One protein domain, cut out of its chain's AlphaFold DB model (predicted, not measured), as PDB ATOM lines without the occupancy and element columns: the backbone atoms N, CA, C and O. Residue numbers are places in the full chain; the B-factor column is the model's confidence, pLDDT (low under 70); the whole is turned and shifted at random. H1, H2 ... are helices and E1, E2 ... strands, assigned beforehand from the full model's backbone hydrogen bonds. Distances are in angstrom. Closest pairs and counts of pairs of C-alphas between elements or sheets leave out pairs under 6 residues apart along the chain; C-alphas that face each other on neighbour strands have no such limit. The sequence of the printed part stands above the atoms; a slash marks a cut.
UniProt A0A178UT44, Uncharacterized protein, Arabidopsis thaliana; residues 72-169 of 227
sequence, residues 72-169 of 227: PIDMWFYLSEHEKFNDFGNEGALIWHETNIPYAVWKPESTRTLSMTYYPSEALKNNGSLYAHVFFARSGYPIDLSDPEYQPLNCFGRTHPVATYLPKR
ATOM      1  N   PRO A  72     130.088 139.552 101.994       95.75
ATOM      2  CA  PRO A  72     130.328 138.330 102.748       95.75
ATOM      3  C   PRO A  72     130.951 138.665 104.107       95.75
ATOM      4  O   PRO A  72     131.980 139.342 104.186       95.75
ATOM      5  N   ILE A  73     130.340 138.157 105.172       96.06
ATOM      6  CA  ILE A  73     130.853 138.228 106.539       96.06
ATOM      7  C   ILE A  73     131.045 136.824 107.110       96.06
ATOM      8  O   ILE A  73     130.295 135.903 106.789       96.06
ATOM      9  N   ASP A  74     132.033 136.675 107.976       96.94
ATOM     10  CA  ASP A  74     132.288 135.464 108.747       96.94
ATOM     11  C   ASP A  74     131.784 135.676 110.185       96.94
ATOM     12  O   ASP A  74     131.767 136.806 110.685       96.94
ATOM     13  N   MET A  75     131.332 134.606 110.839       96.38
ATOM     14  CA  MET A  75     130.800 134.602 112.204       96.38
ATOM     15  C   MET A  75     131.549 133.594 113.068       96.38
ATOM     16  O   MET A  75     131.654 132.423 112.705       96.38
ATOM     17  N   TRP A  76     131.937 134.021 114.267       97.06
ATOM     18  CA  TRP A  76     132.463 133.162 115.322       97.06
ATOM     19  C   TRP A  76     131.590 133.268 116.568       97.06
ATOM     20  O   TRP A  76     131.243 134.364 117.013       97.06
ATOM     21  N   PHE A  77     131.262 132.122 117.149       96.69
ATOM     22  CA  PHE A  77     130.536 131.997 118.402       96.69
ATOM     23  C   PHE A  77     131.399 131.227 119.399       96.69
ATOM     24  O   PHE A  77     131.612 130.018 119.259       96.69
ATOM     25  N   TYR A  78     131.881 131.940 120.413       96.62
ATOM     26  CA  TYR A  78     132.657 131.381 121.512       96.62
ATOM     27  C   TYR A  78     131.820 131.306 122.786       96.62
ATOM     28  O   TYR A  78     130.962 132.158 123.033       96.62
ATOM     29  N   LEU A  79     132.113 130.322 123.627       95.44
ATOM     30  CA  LEU A  79     131.491 130.137 124.931       95.44
ATOM     31  C   LEU A  79     132.591 130.122 125.998       95.44
ATOM     32  O   LEU A  79     133.434 129.227 126.002       95.44
ATOM     33  N   SER A  80     132.620 131.128 126.875       95.44
ATOM     34  CA  SER A  80     133.695 131.300 127.864       95.44
ATOM     35  C   SER A  80     133.171 131.748 129.230       95.44
ATOM     36  O   SER A  80     132.099 132.339 129.340       95.44
ATOM     37  N   GLU A  81     133.933 131.483 130.291       94.44
ATOM     38  CA  GLU A  81     133.595 131.913 131.659       94.44
ATOM     39  C   GLU A  81     134.032 133.363 131.960       94.44
ATOM     40  O   GLU A  81     133.806 133.884 133.053       94.44
ATOM     41  N   HIS A  82     134.631 134.050 130.982       93.94
ATOM     42  CA  HIS A  82     135.145 135.410 131.114       93.94
ATOM     43  C   HIS A  82     134.242 136.418 130.398       93.94
ATOM     44  O   HIS A  82     133.914 136.249 129.233       93.94
ATOM     45  N   GLU A  83     133.878 137.524 131.055       93.88
ATOM     46  CA  GLU A  83     133.037 138.570 130.441       93.88
ATOM     47  C   GLU A  83     133.719 139.235 129.225       93.88
ATOM     48  O   GLU A  83     133.075 139.574 128.225       93.88
ATOM     49  N   LYS A  84     135.044 139.402 129.307       92.94
ATOM     50  CA  LYS A  84     135.895 139.907 128.227       92.94
ATOM     51  C   LYS A  84     136.640 138.743 127.591       92.94
ATOM     52  O   LYS A  84     137.470 138.117 128.243       92.94
ATOM     53  N   PHE A  85     136.361 138.506 126.317       92.56
ATOM     54  CA  PHE A  85     137.000 137.462 125.534       92.56
ATOM     55  C   PHE A  85     138.198 138.022 124.764       92.56
ATOM     56  O   PHE A  85     138.048 138.995 124.030       92.56
ATOM     57  N   ASN A  86     139.368 137.406 124.947       90.62
ATOM     58  CA  ASN A  86     140.612 137.750 124.244       90.62
ATOM     59  C   ASN A  86     141.360 136.495 123.738       90.62
ATOM     60  O   ASN A  86     142.517 136.597 123.350       90.62
ATOM     61  N   ASP A  87     140.744 135.312 123.812       90.81
ATOM     62  CA  ASP A  87     141.398 134.007 123.619       90.81
ATOM     63  C   ASP A  87     140.967 133.372 122.285       90.81
ATOM     64  O   ASP A  87     140.395 132.284 122.222       90.81
ATOM     65  N   PHE A  88     141.157 134.119 121.194       91.00
ATOM     66  CA  PHE A  88     140.587 133.805 119.877       91.00
ATOM     67  C   PHE A  88     141.115 132.502 119.257       91.00
ATOM     68  O   PHE A  88     140.399 131.872 118.475       91.00
ATOM     69  N   GLY A  89     142.323 132.074 119.642       89.75
ATOM     70  CA  GLY A  89     142.941 130.812 119.222       89.75
ATOM     71  C   GLY A  89     142.451 129.563 119.970       89.75
ATOM     72  O   GLY A  89     142.917 128.463 119.681       89.75
ATOM     73  N   ASN A  90     141.537 129.696 120.935       91.38
ATOM     74  CA  ASN A  90     141.060 128.573 121.737       91.38
ATOM     75  C   ASN A  90     139.938 127.793 121.032       91.38
ATOM     76  O   ASN A  90     138.751 128.106 121.156       91.38
ATOM     77  N   GLU A  91     140.327 126.722 120.335       90.12
ATOM     78  CA  GLU A  91     139.411 125.788 119.665       90.12
ATOM     79  C   GLU A  91     138.384 125.150 120.619       90.12
ATOM     80  O   GLU A  91     137.279 124.827 120.196       90.12
ATOM     81  N   GLY A  92     138.705 124.998 121.911       91.44
ATOM     82  CA  GLY A  92     137.782 124.447 122.911       91.44
ATOM     83  C   GLY A  92     136.689 125.426 123.352       91.44
ATOM     84  O   GLY A  92     135.623 124.996 123.792       91.44
ATOM     85  N   ALA A  93     136.935 126.732 123.224       94.19
ATOM     86  CA  ALA A  93     135.938 127.775 123.448       94.19
ATOM     87  C   ALA A  93     135.102 128.062 122.188       94.19
ATOM     88  O   ALA A  93     133.981 128.560 122.307       94.19
ATOM     89  N   LEU A  94     135.630 127.773 120.992       95.81
ATOM     90  CA  LEU A  94     134.943 127.974 119.716       95.81
ATOM     91  C   LEU A  94     133.889 126.883 119.489       95.81
ATOM     92  O   LEU A  94     134.204 125.728 119.223       95.81
ATOM     93  N   ILE A  95     132.617 127.266 119.551       95.69
ATOM     94  CA  ILE A  95     131.491 126.335 119.404       95.69
ATOM     95  C   ILE A  95     130.934 126.329 117.976       95.69
ATOM     96  O   ILE A  95     130.480 125.293 117.494       95.69
ATOM     97  N   TRP A  96     130.958 127.473 117.287       96.12
ATOM     98  CA  TRP A  96     130.487 127.584 115.905       96.12
ATOM     99  C   TRP A  96     131.287 128.647 115.157       96.12
ATOM    100  O   TRP A  96     131.408 129.782 115.614       96.12
ATOM    101  N   HIS A  97     131.806 128.273 113.993       96.06
ATOM    102  CA  HIS A  97     132.394 129.174 113.012       96.06
ATOM    103  C   HIS A  97     131.691 128.955 111.670       96.06
ATOM    104  O   HIS A  97     131.483 127.814 111.260       96.06
ATOM    105  N   GLU A  98     131.304 130.040 111.005       95.12
ATOM    106  CA  GLU A  98     130.548 130.024 109.754       95.12
ATOM    107  C   GLU A  98     131.062 131.148 108.850       95.12
ATOM    108  O   GLU A  98     131.074 132.305 109.265       95.12
ATOM    109  N   THR A  99     131.470 130.832 107.621       96.12
ATOM    110  CA  THR A  99     132.070 131.815 106.703       96.12
ATOM    111  C   THR A  99     131.134 132.212 105.562       96.12
ATOM    112  O   THR A  99     130.136 131.541 105.286       96.12
ATOM    113  N   ASN A 100     131.476 133.297 104.863       94.88
ATOM    114  CA  ASN A 100     130.831 133.749 103.625       94.88
ATOM    115  C   ASN A 100     129.307 133.964 103.744       94.88
ATOM    116  O   ASN A 100     128.542 133.734 102.804       94.88
ATOM    117  N   ILE A 101     128.846 134.422 104.908       94.44
ATOM    118  CA  ILE A 101     127.446 134.758 105.166       94.44
ATOM    119  C   ILE A 101     127.106 136.056 104.416       94.44
ATOM    120  O   ILE A 101     127.759 137.069 104.656       94.44
ATOM    121  N   PRO A 102     126.092 136.097 103.535       94.12
ATOM    122  CA  PRO A 102     125.745 137.325 102.825       94.12
ATOM    123  C   PRO A 102     125.016 138.305 103.761       94.12
ATOM    124  O   PRO A 102     123.865 138.078 104.143       94.12
ATOM    125  N   TYR A 103     125.672 139.407 104.132       93.56
ATOM    126  CA  TYR A 103     125.115 140.403 105.051       93.56
ATOM    127  C   TYR A 103     123.846 141.066 104.491       93.56
ATOM    128  O   TYR A 103     123.794 141.436 103.318       93.56
ATOM    129  N   ALA A 104     122.822 141.242 105.334       91.06
ATOM    130  CA  ALA A 104     121.546 141.877 104.975       91.06
ATOM    131  C   ALA A 104     120.831 141.256 103.750       91.06
ATOM    132  O   ALA A 104     120.129 141.945 103.003       91.06
ATOM    133  N   VAL A 105     121.010 139.945 103.526       90.88
ATOM    134  CA  VAL A 105     120.316 139.172 102.483       90.88
ATOM    135  C   VAL A 105     119.537 138.025 103.128       90.88
ATOM    136  O   VAL A 105     120.108 137.036 103.591       90.88
ATOM    137  N   TRP A 106     118.210 138.145 103.129       89.00
ATOM    138  CA  TRP A 106     117.318 137.109 103.643       89.00
ATOM    139  C   TRP A 106     116.929 136.108 102.550       89.00
ATOM    140  O   TRP A 106     116.334 136.471 101.535       89.00
ATOM    141  N   LYS A 107     117.248 134.836 102.782       88.94
ATOM    142  CA  LYS A 107     116.836 133.669 101.994       88.94
ATOM    143  C   LYS A 107     116.412 132.546 102.953       88.94
ATOM    144  O   LYS A 107     116.730 132.636 104.141       88.94
ATOM    145  N   PRO A 108     115.745 131.472 102.488       85.94
ATOM    146  CA  PRO A 108     115.459 130.307 103.330       85.94
ATOM    147  C   PRO A 108     116.716 129.730 104.004       85.94
ATOM    148  O   PRO A 108     116.657 129.320 105.159       85.94
ATOM    149  N   GLU A 109     117.863 129.782 103.324       84.75
ATOM    150  CA  GLU A 109     119.157 129.295 103.818       84.75
ATOM    151  C   GLU A 109     119.836 130.251 104.821       84.75
ATOM    152  O   GLU A 109     120.831 129.883 105.441       84.75
ATOM    153  N   SER A 110     119.318 131.474 105.012       87.19
ATOM    154  CA  SER A 110     119.864 132.435 105.987       87.19
ATOM    155  C   SER A 110     119.551 132.046 107.438       87.19
ATOM    156  O   SER A 110     120.215 132.530 108.354       87.19
ATOM    157  N   THR A 111     118.560 131.175 107.669       91.38
ATOM    158  CA  THR A 111     118.272 130.625 109.002       91.38
ATOM    159  C   THR A 111     119.139 129.394 109.246       91.38
ATOM    160  O   THR A 111     119.008 128.391 108.549       91.38
ATOM    161  N   ARG A 112     120.000 129.456 110.265       91.44
ATOM    162  CA  ARG A 112     120.888 128.360 110.667       91.44
ATOM    163  C   ARG A 112     120.675 128.005 112.138       91.44
ATOM    164  O   ARG A 112     120.438 128.893 112.954       91.44
ATOM    165  N   THR A 113     120.824 126.725 112.470       94.88
ATOM    166  CA  THR A 113     120.637 126.199 113.829       94.88
ATOM    167  C   THR A 113     121.733 125.191 114.149       94.88
ATOM    168  O   THR A 113     121.949 124.260 113.376       94.88
ATOM    169  N   LEU A 114     122.365 125.339 115.313       95.06
ATOM    170  CA  LEU A 114     123.298 124.369 115.880       95.06
ATOM    171  C   LEU A 114     122.767 123.896 117.238       95.06
ATOM    172  O   LEU A 114     122.402 124.713 118.081       95.06
ATOM    173  N   SER A 115     122.757 122.582 117.452       95.56
ATOM    174  CA  SER A 115     122.409 121.954 118.730       95.56
ATOM    175  C   SER A 115     123.617 121.187 119.252       95.56
ATOM    176  O   SER A 115     124.172 120.362 118.530       95.56
ATOM    177  N   MET A 116     124.003 121.420 120.507       93.19
ATOM    178  CA  MET A 116     125.110 120.714 121.157       93.19
ATOM    179  C   MET A 116     124.769 120.336 122.601       93.19
ATOM    180  O   MET A 116     123.937 120.979 123.241       93.19
ATOM    181  N   THR A 117     125.490 119.353 123.139       93.56
ATOM    182  CA  THR A 117     125.539 119.098 124.583       93.56
ATOM    183  C   THR A 117     126.731 119.842 125.169       93.56
ATOM    184  O   THR A 117     127.873 119.533 124.841       93.56
ATOM    185  N   TYR A 118     126.473 120.821 126.034       91.19
ATOM    186  CA  TYR A 118     127.517 121.528 126.772       91.19
ATOM    187  C   TYR A 118     127.785 120.848 128.122       91.19
ATOM    188  O   TYR A 118     126.848 120.449 128.814       91.19
ATOM    189  N   TYR A 119     129.059 120.735 128.502       92.56
ATOM    190  CA  TYR A 119     129.501 120.102 129.747       92.56
ATOM    191  C   TYR A 119     130.112 121.158 130.685       92.56
ATOM    192  O   TYR A 119     131.244 121.578 130.460       92.56
ATOM    193  N   PRO A 120     129.392 121.596 131.739       91.56
ATOM    194  CA  PRO A 120     129.887 122.611 132.668       91.56
ATOM    195  C   PRO A 120     131.163 122.195 133.408       91.56
ATOM    196  O   PRO A 120     131.248 121.080 133.945       91.56
ATOM    197  N   SER A 121     132.105 123.134 133.513       93.50
ATOM    198  CA  SER A 121     133.283 123.021 134.377       93.50
ATOM    199  C   SER A 121     132.891 122.934 135.860       93.50
ATOM    200  O   SER A 121     131.742 123.170 136.248       93.50
ATOM    201  N   GLU A 122     133.852 122.608 136.725       94.38
ATOM    202  CA  GLU A 122     133.649 122.694 138.177       94.38
ATOM    203  C   GLU A 122     133.448 124.140 138.649       94.38
ATOM    204  O   GLU A 122     132.625 124.379 139.530       94.38
ATOM    205  N   ALA A 123     134.122 125.113 138.030       92.44
ATOM    206  CA  ALA A 123     133.944 126.529 138.344       92.44
ATOM    207  C   ALA A 123     132.513 126.995 138.029       92.44
ATOM    208  O   ALA A 123     131.860 127.586 138.887       92.44
ATOM    209  N   LEU A 124     131.971 126.633 136.861       91.94
ATOM    210  CA  LEU A 124     130.595 126.961 136.490       91.94
ATOM    211  C   LEU A 124     129.557 126.285 137.402       91.94
ATOM    212  O   LEU A 124     128.581 126.925 137.789       91.94
ATOM    213  N   LYS A 125     129.784 125.024 137.803       91.69
ATOM    214  CA  LYS A 125     128.940 124.330 138.801       91.69
ATOM    215  C   LYS A 125     128.965 125.028 140.166       91.69
ATOM    216  O   LYS A 125     127.940 125.083 140.837       91.69
ATOM    217  N   ASN A 126     130.101 125.609 140.546       92.62
ATOM    218  CA  ASN A 126     130.302 126.339 141.799       92.62
ATOM    219  C   ASN A 126     129.908 127.830 141.693       92.62
ATOM    220  O   ASN A 126     130.612 128.703 142.197       92.62
ATOM    221  N   ASN A 127     128.768 128.123 141.057       89.94
ATOM    222  CA  ASN A 127     128.264 129.479 140.792       89.94
ATOM    223  C   ASN A 127     129.210 130.364 139.950       89.94
ATOM    224  O   ASN A 127     129.306 131.577 140.158       89.94
ATOM    225  N   GLY A 128     129.884 129.777 138.960       91.81
ATOM    226  CA  GLY A 128     130.594 130.540 137.934       91.81
ATOM    227  C   GLY A 128     129.645 131.328 137.021       91.81
ATOM    228  O   GLY A 128     128.420 131.187 137.062       91.81
ATOM    229  N   SER A 129     130.216 132.181 136.176       93.19
ATOM    230  CA  SER A 129     129.484 132.866 135.104       93.19
ATOM    231  C   SER A 129     129.843 132.240 133.763       93.19
ATOM    232  O   SER A 129     130.938 131.712 133.607       93.19
ATOM    233  N   LEU A 130     128.933 132.299 132.790       94.81
ATOM    234  CA  LEU A 130     129.202 131.843 131.429       94.81
ATOM    235  C   LEU A 130     128.630 132.835 130.425       94.81
ATOM    236  O   LEU A 130     127.498 133.299 130.575       94.81
ATOM    237  N   TYR A 131     129.413 133.119 129.395       95.50
ATOM    238  CA  TYR A 131     129.174 134.150 128.406       95.50
ATOM    239  C   TYR A 131     129.294 133.577 126.994       95.50
ATOM    240  O   TYR A 131     130.255 132.885 126.661       95.50
ATOM    241  N   ALA A 132     128.311 133.894 126.158       96.25
ATOM    242  CA  ALA A 132     128.376 133.708 124.720       96.25
ATOM    243  C   ALA A 132     128.980 134.970 124.098       96.25
ATOM    244  O   ALA A 132     128.442 136.066 124.282       96.25
ATOM    245  N   HIS A 133     130.072 134.825 123.357       97.00
ATOM    246  CA  HIS A 133     130.709 135.907 122.615       97.00
ATOM    247  C   HIS A 133     130.492 135.663 121.131       97.00
ATOM    248  O   HIS A 133     130.968 134.671 120.583       97.00
ATOM    249  N   VAL A 134     129.756 136.566 120.494       96.81
ATOM    250  CA  VAL A 134     129.487 136.498 119.060       96.81
ATOM    251  C   VAL A 134     130.287 137.587 118.376       96.81
ATOM    252  O   VAL A 134     130.108 138.761 118.701       96.81
ATOM    253  N   PHE A 135     131.136 137.208 117.431       96.31
ATOM    254  CA  PHE A 135     131.896 138.126 116.596       96.31
ATOM    255  C   PHE A 135     131.515 137.925 115.137       96.31
ATOM    256  O   PHE A 135     131.301 136.801 114.688       96.31
ATOM    257  N   PHE A 136     131.460 139.029 114.408       96.19
ATOM    258  CA  PHE A 136     131.319 139.078 112.967       96.19
ATOM    259  C   PHE A 136     132.467 139.902 112.397       96.19
ATOM    260  O   PHE A 136     132.829 140.931 112.973       96.19
ATOM    261  N   ALA A 137     133.003 139.493 111.254       96.50
ATOM    262  CA  ALA A 137     133.939 140.300 110.482       96.50
ATOM    263  C   ALA A 137     133.649 140.200 108.987       96.50
ATOM    264  O   ALA A 137     132.995 139.261 108.543       96.50
ATOM    265  N   ARG A 138     134.152 141.151 108.197       96.00
ATOM    266  CA  ARG A 138     134.284 140.985 106.741       96.00
ATOM    267  C   ARG A 138     135.004 139.669 106.454       96.00
ATOM    268  O   ARG A 138     135.994 139.373 107.119       96.00
ATOM    269  N   SER A 139     134.524 138.903 105.477       95.88
ATOM    270  CA  SER A 139     135.084 137.579 105.219       95.88
ATOM    271  C   SER A 139     136.576 137.661 104.884       95.88
ATOM    272  O   SER A 139     136.989 138.496 104.074       95.88
ATOM    273  N   GLY A 140     137.381 136.840 105.559       92.38
ATOM    274  CA  GLY A 140     138.843 136.864 105.464       92.38
ATOM    275  C   GLY A 140     139.575 137.938 106.286       92.38
ATOM    276  O   GLY A 140     140.794 138.013 106.171       92.38
ATOM    277  N   TYR A 141     138.896 138.742 107.116       94.31
ATOM    278  CA  TYR A 141     139.559 139.619 108.098       94.31
ATOM    279  C   TYR A 141     139.615 138.970 109.492       94.31
ATOM    280  O   TYR A 141     138.620 138.377 109.922       94.31
ATOM    281  N   PRO A 142     140.726 139.116 110.238       94.25
ATOM    282  CA  PRO A 142     140.846 138.564 111.582       94.25
ATOM    283  C   PRO A 142     139.992 139.336 112.599       94.25
ATOM    284  O   PRO A 142     139.806 140.553 112.504       94.25
ATOM    285  N   ILE A 143     139.508 138.615 113.614       94.00
ATOM    286  CA  ILE A 143     138.821 139.174 114.794       94.00
ATOM    287  C   ILE A 143     139.746 139.357 116.008       94.00
ATOM    288  O   ILE A 143     139.346 139.996 116.980       94.00
ATOM    289  N   ASP A 144     140.961 138.806 115.957       92.00
ATOM    290  CA  ASP A 144     141.935 138.874 117.044       92.00
ATOM    291  C   ASP A 144     142.580 140.266 117.118       92.00
ATOM    292  O   ASP A 144     143.159 140.750 116.151       92.00
ATOM    293  N   LEU A 145     142.506 140.895 118.292       89.62
ATOM    294  CA  LEU A 145     143.078 142.217 118.578       89.62
ATOM    295  C   LEU A 145     144.615 142.264 118.494       89.62
ATOM    296  O   LEU A 145     145.186 143.355 118.463       89.62
ATOM    297  N   SER A 146     145.279 141.107 118.543       90.06
ATOM    298  CA  SER A 146     146.736 140.973 118.469       90.06
ATOM    299  C   SER A 146     147.272 140.802 117.043       90.06
ATOM    300  O   SER A 146     148.478 140.942 116.830       90.06
ATOM    301  N   ASP A 147     146.394 140.545 116.070       91.62
ATOM    302  CA  ASP A 147     146.767 140.364 114.669       91.62
ATOM    303  C   ASP A 147     147.119 141.721 114.013       91.62
ATOM    304  O   ASP A 147     146.343 142.675 114.122       91.62
ATOM    305  N   PRO A 148     148.266 141.863 113.318       92.56
ATOM    306  CA  PRO A 148     148.627 143.105 112.629       92.56
ATOM    307  C   PRO A 148     147.676 143.497 111.482       92.56
ATOM    308  O   PRO A 148     147.667 144.663 111.087       92.56
ATOM    309  N   GLU A 149     146.888 142.563 110.943       93.19
ATOM    310  CA  GLU A 149     145.873 142.813 109.910       93.19
ATOM    311  C   GLU A 149     144.495 143.178 110.503       93.19
ATOM    312  O   GLU A 149     143.568 143.524 109.761       93.19
ATOM    313  N   TYR A 150     144.356 143.168 111.836       93.25
ATOM    314  CA  TYR A 150     143.129 143.543 112.534       93.25
ATOM    315  C   TYR A 150     142.704 144.988 112.248       93.25
ATOM    316  O   TYR A 150     143.449 145.952 112.437       93.25
ATOM    317  N   GLN A 151     141.442 145.152 111.843       92.38
ATOM    318  CA  GLN A 151     140.843 146.454 111.566       92.38
ATOM    319  C   GLN A 151     139.546 146.623 112.375       92.38
ATOM    320  O   GLN A 151     138.558 145.942 112.081       92.38
ATOM    321  N   PRO A 152     139.482 147.578 113.331       90.69
ATOM    322  CA  PRO A 152     138.297 147.808 114.168       90.69
ATOM    323  C   PRO A 152     137.005 148.131 113.401       90.69
ATOM    324  O   PRO A 152     135.919 148.031 113.956       90.69
ATOM    325  N   LEU A 153     137.115 148.564 112.140       92.06
ATOM    326  CA  LEU A 153     135.980 148.886 111.269       92.06
ATOM    327  C   LEU A 153     135.481 147.694 110.437       92.06
ATOM    328  O   LEU A 153     134.427 147.790 109.813       92.06
ATOM    329  N   ASN A 154     136.221 146.585 110.408       93.38
ATOM    330  CA  ASN A 154     135.854 145.396 109.636       93.38
ATOM    331  C   ASN A 154     135.231 144.307 110.504       93.38
ATOM    332  O   ASN A 154     134.789 143.301 109.957       93.38
ATOM    333  N   CYS A 155     135.170 144.503 111.822       93.94
ATOM    334  CA  CYS A 155     134.605 143.560 112.773       93.94
ATOM    335  C   CYS A 155     133.664 144.248 113.770       93.94
ATOM    336  O   CYS A 155     133.765 145.441 114.048       93.94
ATOM    337  N   PHE A 156     132.728 143.478 114.313       93.94
ATOM    338  CA  PHE A 156     131.867 143.876 115.419       93.94
ATOM    339  C   PHE A 156     131.460 142.636 116.208       93.94
ATOM    340  O   PHE A 156     131.470 141.521 115.694       93.94
ATOM    341  N   GLY A 157     131.082 142.804 117.470       94.44
ATOM    342  CA  GLY A 157     130.692 141.667 118.290       94.44
ATOM    343  C   GLY A 157     129.904 142.056 119.524       94.44
ATOM    344  O   GLY A 157     129.766 143.235 119.860       94.44
ATOM    345  N   ARG A 158     129.356 141.045 120.197       95.38
ATOM    346  CA  ARG A 158     128.569 141.212 121.414       95.38
ATOM    347  C   ARG A 158     128.745 140.022 122.351       95.38
ATOM    348  O   ARG A 158     128.545 138.877 121.955       95.38
ATOM    349  N   THR A 159     129.036 140.324 123.612       96.25
ATOM    350  CA  THR A 159     128.945 139.371 124.723       96.25
ATOM    351  C   THR A 159     127.507 139.312 125.254       96.25
ATOM    352  O   THR A 159     126.850 140.349 125.397       96.25
ATOM    353  N   HIS A 160     127.025 138.118 125.600       94.81
ATOM    354  CA  HIS A 160     125.761 137.901 126.304       94.81
ATOM    355  C   HIS A 160     125.925 136.864 127.434       94.81
ATOM    356  O   HIS A 160     126.457 135.785 127.174       94.81
ATOM    357  N   PRO A 161     125.471 137.135 128.675       94.69
ATOM    358  CA  PRO A 161     125.513 136.149 129.755       94.69
ATOM    359  C   PRO A 161     124.498 135.019 129.510       94.69
ATOM    360  O   PRO A 161     123.299 135.260 129.381       94.69
ATOM    361  N   VAL A 162     124.980 133.777 129.464       93.94
ATOM    362  CA  VAL A 162     124.172 132.552 129.291       93.94
ATOM    363  C   VAL A 162     123.695 132.017 130.643       93.94
ATOM    364  O   VAL A 162     122.548 131.588 130.779       93.94
ATOM    365  N   ALA A 163     124.559 132.094 131.658       92.75
ATOM    366  CA  ALA A 163     124.185 131.918 133.059       92.75
ATOM    367  C   ALA A 163     123.836 133.291 133.657       92.75
ATOM    368  O   ALA A 163     124.614 134.236 133.547       92.75
ATOM    369  N   THR A 164     122.655 133.429 134.261       90.44
ATOM    370  CA  THR A 164     122.195 134.686 134.876       90.44
ATOM    371  C   THR A 164     121.647 134.428 136.272       90.44
ATOM    372  O   THR A 164     120.752 133.605 136.448       90.44
ATOM    373  N   TYR A 165     122.126 135.179 137.259       90.88
ATOM    374  CA  TYR A 165     121.612 135.134 138.624       90.88
ATOM    375  C   TYR A 165     120.340 135.974 138.727       90.88
ATOM    376  O   TYR A 165     120.337 137.143 138.341       90.88
ATOM    377  N   LEU A 166     119.258 135.391 139.244       90.12
ATOM    378  CA  LEU A 166     117.998 136.093 139.504       90.12
ATOM    379  C   LEU A 166     117.456 135.715 140.891       90.12
ATOM    380  O   LEU A 166     117.731 134.611 141.369       90.12
ATOM    381  N   PRO A 167     116.650 136.584 141.529       90.25
ATOM    382  CA  PRO A 167     115.918 136.234 142.739       90.25
ATOM    383  C   PRO A 167     115.076 134.974 142.539       90.25
ATOM    384  O   PRO A 167     114.346 134.852 141.548       90.25
ATOM    385  N   LYS A 168     115.141 134.054 143.502       85.69
ATOM    386  CA  LYS A 168     114.306 132.854 143.534       85.69
ATOM    387  C   LYS A 168     112.839 133.259 143.475       85.69
ATOM    388  O   LYS A 168     112.361 134.058 144.285       85.69
ATOM    389  N   ARG A 169     112.102 132.721 142.501       80.44
ATOM    390  CA  ARG A 169     110.666 132.997 142.381       80.44
ATOM    391  C   ARG A 169     109.963 132.435 143.612       80.44
ATOM    392  O   ARG A 169     109.973 131.225 143.825       80.44
TER     393      ARG A 169
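AT A GLANCE: This is residues 72 to 169 of the 227 residues of an uncharacterized protein of Arabidopsis thaliana (UniProt A0A178UT44). One twisted antiparallel sheet, order E2, E1, E3, E4, forms a wall with no helix on it, and three long links loop out from its strands' ends. Beyond one end lie short helix H1 and strand E5, which runs on from E4. The 98 printed residues, under half in named elements, run E1, E2, H1, E3, E4, E5; the class is mostly strand. The whole is only just loose, close to compact, radius of gyration of the C-alphas 15.4 A, spanning 43 by 37 by 23 A.

HOW THE PARTS SIT: Inner strands E1, residues 72 to 80, and E3, 131 to 138, are antiparallel at 161 degrees; N 76 and O 135 are 2.9 A apart, within hydrogen-bond range. Edge strand E2, 94 to 102, forms a hairpin with E1 at 165 degrees, with N 75 and O 98 at 2.8 A, and bends by 53 degrees at residue 99. Edge strand E4, 155 to 161, forms a hairpin with E3 at 168 degrees, with N 134 and O 158 at 3.0 A. E5, 163 to 167, pairs with no named strand and meets E4 only through their link, at 42 degrees. H1, 122 to 125, is not on the sheet; it is too short for an O i to N i+4 pair, and its 1 O i to N i+3 pair is within range.

IN THESE COORDINATES: E1, 26.3 A long, begins at C-alpha 72 (130.328, 138.330, 102.748); E3 measures 23.3 A, E2 21.4 A, E4 20.6 A. E5 ends at C-alpha 167 (115.918, 136.234, 142.739).

THE WHOLE: The farthest C-alphas, of Pro 148 and Arg 169, are 49.3 A apart. The printed part has no cut. Links E1 to E2, E2 to H1 and E3 to E4 are long. No printed residue is under 70 in pLDDT.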